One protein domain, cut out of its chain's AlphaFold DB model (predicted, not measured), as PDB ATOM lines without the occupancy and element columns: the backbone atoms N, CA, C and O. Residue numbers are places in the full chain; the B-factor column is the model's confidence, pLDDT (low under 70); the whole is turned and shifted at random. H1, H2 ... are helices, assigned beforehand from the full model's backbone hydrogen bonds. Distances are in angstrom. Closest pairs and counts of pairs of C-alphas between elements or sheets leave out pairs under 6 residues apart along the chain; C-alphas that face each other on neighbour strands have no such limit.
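What this domain is: This is residues 78 to 159 of the 181 residues of an uncharacterized protein of Hibiscus syriacus (UniProt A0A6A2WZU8). With little regular structure, four short helices sit round a loose frame of long links: H2 and H4 at one end, H3 at the other, H1 along one side. The printed part has 82 residues, 29 of them in H1, H2, H3 and H4, in that order; the class is all helix, with no named strand. It is loose, with a radius of gyration of the C-alphas of 14.6 A and spans of 38 by 29 by 22 A.

How they stand to each other: Start at H1, residues 81 to 90, apart from H2, residues 106 to 109, H3, residues 131 to 138, and H4, residues 152 to 158. H3 is apart from H2 and H4. H2 and H4 are close but not clearly touching; their closest C-alphas, of Val 109 and Val 156, are 7.7 A apart. Every O i to N i+4 pair is within hydrogen-bond range in H1, H3 and H4; H2 is too short for one.

Where its parts are: Find C-alpha 81 at (38.150, -51.251, -11.612); H1 runs 13.0 A from there. H2 spans 5.4 A, H3 10.5 A; H4 runs 10.0 A to C-alpha 158 at (21.887, -58.052, -21.216).

The domain as a whole: The C-alphas farthest apart, of His 139 and Glu 157, are 40.0 A apart. The printed part has no cut; its three links are long. Residues 152 to 159 have pLDDT under 70.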
ATOM      1  N   ASP A  78      28.790 -48.188 -12.586       80.06
ATOM      2  CA  ASP A  78      30.191 -47.869 -12.359       80.06
ATOM      3  C   ASP A  78      31.069 -48.769 -13.236       80.06
ATOM      4  O   ASP A  78      30.783 -49.953 -13.441       80.06
ATOM      5  N   MET A  79      32.126 -48.193 -13.801       83.38
ATOM      6  CA  MET A  79      33.045 -48.945 -14.643       83.38
ATOM      7  C   MET A  79      33.869 -49.909 -13.772       83.38
ATOM      8  O   MET A  79      34.430 -49.476 -12.764       83.38
ATOM      9  N   PRO A  80      34.015 -51.190 -14.156       86.81
ATOM     10  CA  PRO A  80      34.857 -52.128 -13.421       86.81
ATOM     11  C   PRO A  80      36.290 -51.615 -13.213       86.81
ATOM     12  O   PRO A  80      36.931 -51.143 -14.154       86.81
ATOM     13  N   ASN A  81      36.833 -51.783 -12.002       89.69
ATOM     14  CA  ASN A  81      38.150 -51.251 -11.612       89.69
ATOM     15  C   ASN A  81      39.306 -51.692 -12.518       89.69
ATOM     16  O   ASN A  81      40.272 -50.953 -12.686       89.69
ATOM     17  N   ARG A  82      39.219 -52.883 -13.122       89.19
ATOM     18  CA  ARG A  82      40.235 -53.358 -14.073       89.19
ATOM     19  C   ARG A  82      40.344 -52.464 -15.311       89.19
ATOM     20  O   ARG A  82      41.442 -52.240 -15.792       89.19
ATOM     21  N   TYR A  83      39.225 -51.915 -15.783       87.88
ATOM     22  CA  TYR A  83      39.215 -51.000 -16.921       87.88
ATOM     23  C   TYR A  83      39.663 -49.606 -16.526       87.88
ATOM     24  O   TYR A  83      40.410 -48.985 -17.269       87.88
ATOM     25  N   LYS A  84      39.278 -49.148 -15.329       90.06
ATOM     26  CA  LYS A  84      39.769 -47.879 -14.784       90.06
ATOM     27  C   LYS A  84      41.299 -47.850 -14.743       90.06
ATOM     28  O   LYS A  84      41.890 -46.922 -15.278       90.06
ATOM     29  N   ARG A  85      41.916 -48.893 -14.173       91.69
ATOM     30  CA  ARG A  85      43.380 -49.033 -14.123       91.69
ATOM     31  C   ARG A  85      43.991 -49.117 -15.514       91.69
ATOM     32  O   ARG A  85      44.866 -48.328 -15.814       91.69
ATOM     33  N   HIS A  86      43.466 -49.971 -16.389       90.06
ATOM     34  CA  HIS A  86      44.003 -50.101 -17.746       90.06
ATOM     35  C   HIS A  86      43.974 -48.783 -18.540       90.06
ATOM     36  O   HIS A  86      44.918 -48.464 -19.252       90.06
ATOM     37  N   ILE A  87      42.906 -47.989 -18.412       89.94
ATOM     38  CA  ILE A  87      42.807 -46.696 -19.102       89.94
ATOM     39  C   ILE A  87      43.801 -45.681 -18.528       89.94
ATOM     40  O   ILE A  87      44.438 -44.968 -19.296       89.94
ATOM     41  N   LEU A  88      43.913 -45.590 -17.201       90.56
ATOM     42  CA  LEU A  88      44.745 -44.578 -16.542       90.56
ATOM     43  C   LEU A  88      46.238 -44.933 -16.562       90.56
ATOM     44  O   LEU A  88      47.071 -44.057 -16.762       90.56
ATOM     45  N   GLU A  89      46.570 -46.202 -16.353       91.75
ATOM     46  CA  GLU A  89      47.941 -46.688 -16.184       91.75
ATOM     47  C   GLU A  89      48.496 -47.201 -17.521       91.75
ATOM     48  O   GLU A  89      49.410 -46.596 -18.075       91.75
ATOM     49  N   ASP A  90      47.908 -48.263 -18.083       89.69
ATOM     50  CA  ASP A  90      48.470 -48.956 -19.256       89.69
ATOM     51  C   ASP A  90      48.350 -48.136 -20.551       89.69
ATOM     52  O   ASP A  90      49.231 -48.185 -21.407       89.69
ATOM     53  N   MET A  91      47.258 -47.379 -20.704       87.75
ATOM     54  CA  MET A  91      47.047 -46.484 -21.847       87.75
ATOM     55  C   MET A  91      47.492 -45.038 -21.578       87.75
ATOM     56  O   MET A  91      47.347 -44.208 -22.465       87.75
ATOM     57  N   GLY A  92      48.006 -44.704 -20.389       88.75
ATOM     58  CA  GLY A  92      48.447 -43.338 -20.062       88.75
ATOM     59  C   GLY A  92      47.334 -42.279 -20.074       88.75
ATOM     60  O   GLY A  92      47.588 -41.110 -20.366       88.75
ATOM     61  N   GLY A  93      46.085 -42.674 -19.807       86.81
ATOM     62  CA  GLY A  93      44.936 -41.775 -19.808       86.81
ATOM     63  C   GLY A  93      44.963 -40.762 -18.659       86.81
ATOM     64  O   GLY A  93      45.284 -41.082 -17.518       86.81
ATOM     65  N   SER A  94      44.543 -39.530 -18.945       86.12
ATOM     66  CA  SER A  94      44.527 -38.416 -17.980       86.12
ATOM     67  C   SER A  94      43.322 -38.413 -17.027       86.12
ATOM     68  O   SER A  94      43.313 -37.695 -16.027       86.12
ATOM     69  N   GLY A  95      42.283 -39.197 -17.325       86.00
ATOM     70  CA  GLY A  95      41.055 -39.226 -16.539       86.00
ATOM     71  C   GLY A  95      39.972 -40.120 -17.138       86.00
ATOM     72  O   GLY A  95      40.103 -40.652 -18.239       86.00
ATOM     73  N   LEU A  96      38.874 -40.278 -16.394       86.75
ATOM     74  CA  LEU A  96      37.709 -41.062 -16.805       86.75
ATOM     75  C   LEU A  96      36.481 -40.158 -16.891       86.75
ATOM     76  O   LEU A  96      36.007 -39.640 -15.882       86.75
ATOM     77  N   VAL A  97      35.941 -40.008 -18.099       87.75
ATOM     78  CA  VAL A  97      34.741 -39.206 -18.361       87.75
ATOM     79  C   VAL A  97      33.688 -40.078 -19.033       87.75
ATOM     80  O   VAL A  97      33.945 -40.732 -20.041       87.75
ATOM     81  N   LEU A  98      32.468 -40.081 -18.491       87.38
ATOM     82  CA  LEU A  98      31.339 -40.746 -19.135       87.38
ATOM     83  C   LEU A  98      30.785 -39.873 -20.264       87.38
ATOM     84  O   LEU A  98      30.002 -38.956 -20.025       87.38
ATOM     85  N   VAL A  99      31.136 -40.210 -21.503       88.81
ATOM     86  CA  VAL A  99      30.705 -39.446 -22.685       88.81
ATOM     87  C   VAL A  99      29.288 -39.818 -23.119       88.81
ATOM     88  O   VAL A  99      28.472 -38.945 -23.410       88.81
ATOM     89  N   ILE A 100      28.960 -41.112 -23.141       88.75
ATOM     90  CA  ILE A 100      27.658 -41.607 -23.598       88.75
ATOM     91  C   ILE A 100      27.238 -42.866 -22.843       88.75
ATOM     92  O   ILE A 100      28.049 -43.735 -22.528       88.75
ATOM     93  N   GLN A 101      25.936 -42.984 -22.595       85.88
ATOM     94  CA  GLN A 101      25.296 -44.210 -22.132       85.88
ATOM     95  C   GLN A 101      24.078 -44.460 -23.013       85.88
ATOM     96  O   GLN A 101      23.112 -43.702 -22.965       85.88
ATOM     97  N   LYS A 102      24.132 -45.525 -23.813       85.25
ATOM     98  CA  LYS A 102      23.040 -45.925 -24.701       85.25
ATOM     99  C   LYS A 102      22.693 -47.400 -24.513       85.25
ATOM    100  O   LYS A 102      23.552 -48.207 -24.136       85.25
ATOM    101  N   THR A 103      21.451 -47.739 -24.832       84.19
ATOM    102  CA  THR A 103      21.039 -49.121 -25.102       84.19
ATOM    103  C   THR A 103      21.529 -49.509 -26.491       84.19
ATOM    104  O   THR A 103      21.481 -48.686 -27.407       84.19
ATOM    105  N   LEU A 104      22.021 -50.738 -26.648       84.94
ATOM    106  CA  LEU A 104      22.450 -51.220 -27.956       84.94
ATOM    107  C   LEU A 104      21.241 -51.647 -28.780       84.94
ATOM    108  O   LEU A 104      20.347 -52.335 -28.287       84.94
ATOM    109  N   PHE A 105      21.239 -51.252 -30.047       83.19
ATOM    110  CA  PHE A 105      20.240 -51.691 -31.010       83.19
ATOM    111  C   PHE A 105      20.777 -52.842 -31.858       83.19
ATOM    112  O   PHE A 105      21.984 -53.056 -31.950       83.19
ATOM    113  N   TYR A 106      19.879 -53.560 -32.536       83.12
ATOM    114  CA  TYR A 106      20.259 -54.629 -33.468       83.12
ATOM    115  C   TYR A 106      21.307 -54.166 -34.492       83.12
ATOM    116  O   TYR A 106      22.238 -54.897 -34.806       83.12
ATOM    117  N   SER A 107      21.201 -52.921 -34.963       83.69
ATOM    118  CA  SER A 107      22.168 -52.325 -35.886       83.69
ATOM    119  C   SER A 107      23.583 -52.200 -35.323       83.69
ATOM    120  O   SER A 107      24.515 -52.201 -36.114       83.69
ATOM    121  N   ASP A 108      23.735 -52.083 -33.999       84.50
ATOM    122  CA  ASP A 108      25.038 -51.954 -33.334       84.50
ATOM    123  C   ASP A 108      25.757 -53.300 -33.177       84.50
ATOM    124  O   ASP A 108      26.977 -53.340 -33.066       84.50
ATOM    125  N   VAL A 109      25.000 -54.403 -33.125       80.06
ATOM    126  CA  VAL A 109      25.536 -55.762 -32.916       80.06
ATOM    127  C   VAL A 109      25.547 -56.606 -34.190       80.06
ATOM    128  O   VAL A 109      26.061 -57.722 -34.194       80.06
ATOM    129  N   ASN A 110      24.935 -56.114 -35.267       81.12
ATOM    130  CA  ASN A 110      24.850 -56.843 -36.520       81.12
ATOM    131  C   ASN A 110      26.223 -56.876 -37.212       81.12
ATOM    132  O   ASN A 110      26.708 -55.850 -37.689       81.12
ATOM    133  N   HIS A 111      26.797 -58.076 -37.325       76.62
ATOM    134  CA  HIS A 111      28.092 -58.326 -37.960       76.62
ATOM    135  C   HIS A 111      28.164 -57.850 -39.418       76.62
ATOM    136  O   HIS A 111      29.235 -57.492 -39.886       76.62
ATOM    137  N   THR A 112      27.039 -57.807 -40.138       83.00
ATOM    138  CA  THR A 112      27.001 -57.315 -41.523       83.00
ATOM    139  C   THR A 112      26.983 -55.786 -41.596       83.00
ATOM    140  O   THR A 112      27.320 -55.203 -42.621       83.00
ATOM    141  N   ALA A 113      26.532 -55.113 -40.532       79.12
ATOM    142  CA  ALA A 113      26.337 -53.667 -40.530       79.12
ATOM    143  C   ALA A 113      27.596 -52.890 -40.124       79.12
ATOM    144  O   ALA A 113      27.681 -51.713 -40.479       79.12
ATOM    145  N   SER A 114      28.504 -53.532 -39.372       79.62
ATOM    146  CA  SER A 114      29.809 -53.018 -38.915       79.62
ATOM    147  C   SER A 114      29.786 -51.558 -38.457       79.62
ATOM    148  O   SER A 114      30.710 -50.793 -38.718       79.62
ATOM    149  N   ARG A 115      28.700 -51.143 -37.796       85.25
ATOM    150  CA  ARG A 115      28.483 -49.754 -37.388       85.25
ATOM    151  C   ARG A 115      28.048 -49.694 -35.939       85.25
ATOM    152  O   ARG A 115      27.251 -50.509 -35.494       85.25
ATOM    153  N   PHE A 116      28.501 -48.663 -35.242       84.12
ATOM    154  CA  PHE A 116      28.026 -48.321 -33.910       84.12
ATOM    155  C   PHE A 116      27.436 -46.910 -33.951       84.12
ATOM    156  O   PHE A 116      28.147 -45.933 -34.172       84.12
ATOM    157  N   SER A 117      26.123 -46.776 -33.765       86.62
ATOM    158  CA  SER A 117      25.446 -45.481 -33.887       86.62
ATOM    159  C   SER A 117      25.591 -44.649 -32.614       86.62
ATOM    160  O   SER A 117      25.109 -45.047 -31.558       86.62
ATOM    161  N   VAL A 118      26.199 -43.468 -32.691       88.06
ATOM    162  CA  VAL A 118      26.321 -42.553 -31.545       88.06
ATOM    163  C   VAL A 118      25.206 -41.499 -31.612       88.06
ATOM    164  O   VAL A 118      25.290 -40.578 -32.421       88.06
ATOM    165  N   PRO A 119      24.135 -41.604 -30.804       85.00
ATOM    166  CA  PRO A 119      23.091 -40.586 -30.782       85.00
ATOM    167  C   PRO A 119      23.602 -39.300 -30.122       85.00
ATOM    168  O   PRO A 119      23.798 -39.253 -28.908       85.00
ATOM    169  N   PHE A 120      23.745 -38.233 -30.913       85.00
ATOM    170  CA  PHE A 120      24.234 -36.928 -30.444       85.00
ATOM    171  C   PHE A 120      23.419 -36.359 -29.270       85.00
ATOM    172  O   PHE A 120      23.961 -35.710 -28.383       85.00
ATOM    173  N   SER A 121      22.118 -36.659 -29.216       86.81
ATOM    174  CA  SER A 121      21.228 -36.234 -28.131       86.81
ATOM    175  C   SER A 121      21.472 -36.935 -26.788       86.81
ATOM    176  O   SER A 121      20.932 -36.487 -25.782       86.81
ATOM    177  N   GLN A 122      22.248 -38.024 -26.757       84.38
ATOM    178  CA  GLN A 122      22.585 -38.767 -25.532       84.38
ATOM    179  C   GLN A 122      24.042 -38.567 -25.092       84.38
ATOM    180  O   GLN A 122      24.475 -39.178 -24.112       84.38
ATOM    181  N   VAL A 123      24.804 -37.737 -25.807       87.75
ATOM    182  CA  VAL A 123      26.161 -37.354 -25.410       87.75
ATOM    183  C   VAL A 123      26.057 -36.426 -24.200       87.75
ATOM    184  O   VAL A 123      25.448 -35.360 -24.285       87.75
ATOM    185  N   LYS A 124      26.608 -36.858 -23.059       85.75
ATOM    186  CA  LYS A 124      26.527 -36.149 -21.771       85.75
ATOM    187  C   LYS A 124      27.535 -35.006 -21.698       85.75
ATOM    188  O   LYS A 124      27.169 -33.888 -21.350       85.75
ATOM    189  N   SER A 125      28.778 -35.288 -22.070       83.81
ATOM    190  CA  SER A 125      29.878 -34.326 -22.046       83.81
ATOM    191  C   SER A 125      30.339 -34.052 -23.466       83.81
ATOM    192  O   SER A 125      30.542 -34.993 -24.230       83.81
ATOM    193  N   ARG A 126      30.490 -32.773 -23.823       82.00
ATOM    194  CA  ARG A 126      31.038 -32.346 -25.123       82.00
ATOM    195  C   ARG A 126      32.524 -32.003 -25.045       82.00
ATOM    196  O   ARG A 126      33.215 -32.118 -26.046       82.00
ATOM    197  N   ASP A 127      33.009 -31.709 -23.844       85.69
ATOM    198  CA  ASP A 127      34.392 -31.312 -23.574       85.69
ATOM    199  C   ASP A 127      35.221 -32.511 -23.086       85.69
ATOM    200  O   ASP A 127      35.879 -32.461 -22.052       85.69
ATOM    201  N   PHE A 128      35.105 -33.643 -23.783       88.00
ATOM    202  CA  PHE A 128      35.853 -34.864 -23.453       88.00
ATOM    203  C   PHE A 128      37.181 -34.977 -24.210       88.00
ATOM    204  O   PHE A 128      37.981 -35.843 -23.877       88.00
ATOM    205  N   LEU A 129      37.395 -34.135 -25.225       88.38
ATOM    206  CA  LEU A 129      38.663 -34.038 -25.939       88.38
ATOM    207  C   LEU A 129      39.581 -33.054 -25.219       88.38
ATOM    208  O   LEU A 129      39.151 -31.973 -24.803       88.38
ATOM    209  N   THR A 130      40.862 -33.393 -25.125       88.12
ATOM    210  CA  THR A 130      41.891 -32.426 -24.746       88.12
ATOM    211  C   THR A 130      42.095 -31.392 -25.849       88.12
ATOM    212  O   THR A 130      41.705 -31.585 -27.000       88.12
ATOM    213  N   LYS A 131      42.741 -30.269 -25.512       90.69
ATOM    214  CA  LYS A 131      43.056 -29.216 -26.492       90.69
ATOM    215  C   LYS A 131      43.852 -29.763 -27.679       90.69
ATOM    216  O   LYS A 131      43.563 -29.398 -28.811       90.69
ATOM    217  N   THR A 132      44.808 -30.650 -27.409       90.50
ATOM    218  CA  THR A 132      45.632 -31.296 -28.436       90.50
ATOM    219  C   THR A 132      44.795 -32.198 -29.338       90.50
ATOM    220  O   THR A 132      44.883 -32.087 -30.551       90.50
ATOM    221  N   GLU A 133      43.912 -33.026 -28.777       89.19
ATOM    222  CA  GLU A 133      43.062 -33.922 -29.577       89.19
ATOM    223  C   GLU A 133      42.012 -33.172 -30.394       89.19
ATOM    224  O   GLU A 133      41.683 -33.571 -31.510       89.19
ATOM    225  N   ALA A 134      41.476 -32.077 -29.852       91.56
ATOM    226  CA  ALA A 134      40.574 -31.202 -30.588       91.56
ATOM    227  C   ALA A 134      41.288 -30.551 -31.785       91.56
ATOM    228  O   ALA A 134      40.704 -30.448 -32.864       91.56
ATOM    229  N   ASP A 135      42.552 -30.155 -31.604       93.88
ATOM    230  CA  ASP A 135      43.394 -29.629 -32.677       93.88
ATOM    231  C   ASP A 135      43.729 -30.708 -33.717       93.88
ATOM    232  O   ASP A 135      43.581 -30.487 -34.918       93.88
ATOM    233  N   ASP A 136      44.082 -31.916 -33.280       92.88
ATOM    234  CA  ASP A 136      44.320 -33.058 -34.166       92.88
ATOM    235  C   ASP A 136      43.071 -33.399 -34.995       92.88
ATOM    236  O   ASP A 136      43.168 -33.614 -36.208       92.88
ATOM    237  N   LEU A 137      41.884 -33.358 -34.376       90.50
ATOM    238  CA  LEU A 137      40.608 -33.536 -35.067       90.50
ATOM    239  C   LEU A 137      40.349 -32.421 -36.091       90.50
ATOM    240  O   LEU A 137      39.901 -32.707 -37.205       90.50
ATOM    241  N   ALA A 138      40.654 -31.164 -35.751       93.62
ATOM    242  CA  ALA A 138      40.523 -30.025 -36.663       93.62
ATOM    243  C   ALA A 138      41.453 -30.159 -37.882       93.62
ATOM    244  O   ALA A 138      41.057 -29.851 -39.009       93.62
ATOM    245  N   HIS A 139      42.648 -30.716 -37.677       95.12
ATOM    246  CA  HIS A 139      43.615 -31.037 -38.726       95.12
ATOM    247  C   HIS A 139      43.331 -32.362 -39.452       95.12
ATOM    248  O   HIS A 139      44.141 -32.796 -40.273       95.12
ATOM    249  N   LYS A 140      42.175 -32.997 -39.197       92.50
ATOM    250  CA  LYS A 140      41.752 -34.278 -39.794       92.50
ATOM    251  C   LYS A 140      42.759 -35.409 -39.580       92.50
ATOM    252  O   LYS A 140      42.853 -36.321 -40.404       92.50
ATOM    253  N   LYS A 141      43.515 -35.361 -38.484       93.31
ATOM    254  CA  LYS A 141      44.369 -36.479 -38.100       93.31
ATOM    255  C   LYS A 141      43.489 -37.644 -37.637       93.31
ATOM    256  O   LYS A 141      42.430 -37.421 -37.044       93.31
ATOM    257  N   PRO A 142      43.886 -38.890 -37.934       85.38
ATOM    258  CA  PRO A 142      43.149 -40.052 -37.471       85.38
ATOM    259  C   PRO A 142      43.203 -40.130 -35.942       85.38
ATOM    260  O   PRO A 142      44.268 -39.996 -35.349       85.38
ATOM    261  N   ILE A 143      42.050 -40.378 -35.320       84.69
ATOM    262  CA  ILE A 143      41.931 -40.641 -33.883       84.69
ATOM    263  C   ILE A 143      41.563 -42.110 -33.705       84.69
ATOM    264  O   ILE A 143      40.582 -42.590 -34.278       84.69
ATOM    265  N   SER A 144      42.348 -42.826 -32.908       82.88
ATOM    266  CA  SER A 144      42.088 -44.223 -32.571       82.88
ATOM    267  C   SER A 144      41.072 -44.329 -31.434       82.88
ATOM    268  O   SER A 144      41.147 -43.607 -30.443       82.88
ATOM    269  N   LEU A 145      40.119 -45.254 -31.563       81.38
ATOM    270  CA  LEU A 145      39.105 -45.534 -30.547       81.38
ATOM    271  C   LEU A 145      39.257 -46.966 -30.033       81.38
ATOM    272  O   LEU A 145      39.196 -47.916 -30.813       81.38
ATOM    273  N   TYR A 146      39.366 -47.118 -28.715       82.44
ATOM    274  CA  TYR A 146      39.421 -48.419 -28.053       82.44
ATOM    275  C   TYR A 146      38.064 -48.773 -27.451       82.44
ATOM    276  O   TYR A 146      37.440 -47.974 -26.752       82.44
ATOM    277  N   VAL A 147      37.600 -49.995 -27.705       81.88
ATOM    278  CA  VAL A 147      36.350 -50.513 -27.142       81.88
ATOM    279  C   VAL A 147      36.672 -51.651 -26.185       81.88
ATOM    280  O   VAL A 147      37.098 -52.725 -26.601       81.88
ATOM    281  N   MET A 148      36.433 -51.421 -24.896       81.31
ATOM    282  CA  MET A 148      36.649 -52.411 -23.843       81.31
ATOM    283  C   MET A 148      35.322 -53.060 -23.439       81.31
ATOM    284  O   MET A 148      34.335 -52.374 -23.170       81.31
ATOM    285  N   THR A 149      35.283 -54.390 -23.380       76.31
ATOM    286  CA  THR A 149      34.101 -55.164 -22.965       76.31
ATOM    287  C   THR A 149      34.526 -56.406 -22.186       76.31
ATOM    288  O   THR A 149      35.630 -56.908 -22.396       76.31
ATOM    289  N   GLU A 150      33.696 -56.877 -21.244       72.31
ATOM    290  CA  GLU A 150      33.992 -58.105 -20.483       72.31
ATOM    291  C   GLU A 150      33.850 -59.327 -21.389       72.31
ATOM    292  O   GLU A 150      34.689 -60.221 -21.397       72.31
ATOM    293  N   SER A 151      32.773 -59.334 -22.177       70.75
ATOM    294  CA  SER A 151      32.467 -60.326 -23.198       70.75
ATOM    295  C   SER A 151      31.331 -59.809 -24.073       70.75
ATOM    296  O   SER A 151      30.327 -59.293 -23.572       70.75
ATOM    297  N   TRP A 152      31.443 -59.996 -25.387       67.56
ATOM    298  CA  TRP A 152      30.355 -59.687 -26.318       67.56
ATOM    299  C   TRP A 152      29.091 -60.516 -26.051       67.56
ATOM    300  O   TRP A 152      27.987 -60.005 -26.225       67.56
ATOM    301  N   ASN A 153      29.227 -61.745 -25.542       66.19
ATOM    302  CA  ASN A 153      28.077 -62.596 -25.212       66.19
ATOM    303  C   ASN A 153      27.226 -61.982 -24.093       66.19
ATOM    304  O   ASN A 153      26.012 -61.852 -24.245       66.19
ATOM    305  N   SER A 154      27.872 -61.494 -23.030       63.28
ATOM    306  CA  SER A 154      27.189 -60.797 -21.934       63.28
ATOM    307  C   SER A 154      26.478 -59.530 -22.421       63.28
ATOM    308  O   SER A 154      25.395 -59.188 -21.944       63.28
ATOM    309  N   VAL A 155      27.062 -58.818 -23.388       65.38
ATOM    310  CA  VAL A 155      26.466 -57.611 -23.980       65.38
ATOM    311  C   VAL A 155      25.200 -57.945 -24.779       65.38
ATOM    312  O   VAL A 155      24.199 -57.239 -24.662       65.38
ATOM    313  N   VAL A 156      25.200 -59.031 -25.553       65.25
ATOM    314  CA  VAL A 156      24.021 -59.469 -26.323       65.25
ATOM    315  C   VAL A 156      22.890 -59.915 -25.389       65.25
ATOM    316  O   VAL A 156      21.742 -59.499 -25.566       65.25
ATOM    317  N   GLU A 157      23.222 -60.696 -24.358       64.56
ATOM    318  CA  GLU A 157      22.265 -61.230 -23.380       64.56
ATOM    319  C   GLU A 157      21.607 -60.120 -22.547       64.56
ATOM    320  O   GLU A 157      20.378 -60.051 -22.460       64.56
ATOM    321  N   THR A 158      22.400 -59.185 -22.012       60.53
ATOM    322  CA  THR A 158      21.887 -58.052 -21.216       60.53
ATOM    323  C   THR A 158      20.986 -57.105 -22.011       60.53
ATOM    324  O   THR A 158      20.066 -56.515 -21.442       60.53
ATOM    325  N   ASN A 159      21.187 -56.977 -23.327       63.16
ATOM    326  CA  ASN A 159      20.346 -56.134 -24.183       63.16
ATOM    327  C   ASN A 159      19.098 -56.864 -24.719       63.16
ATOM    328  O   ASN A 159      18.370 -56.297 -25.533       63.16
TER     329      ASN A 159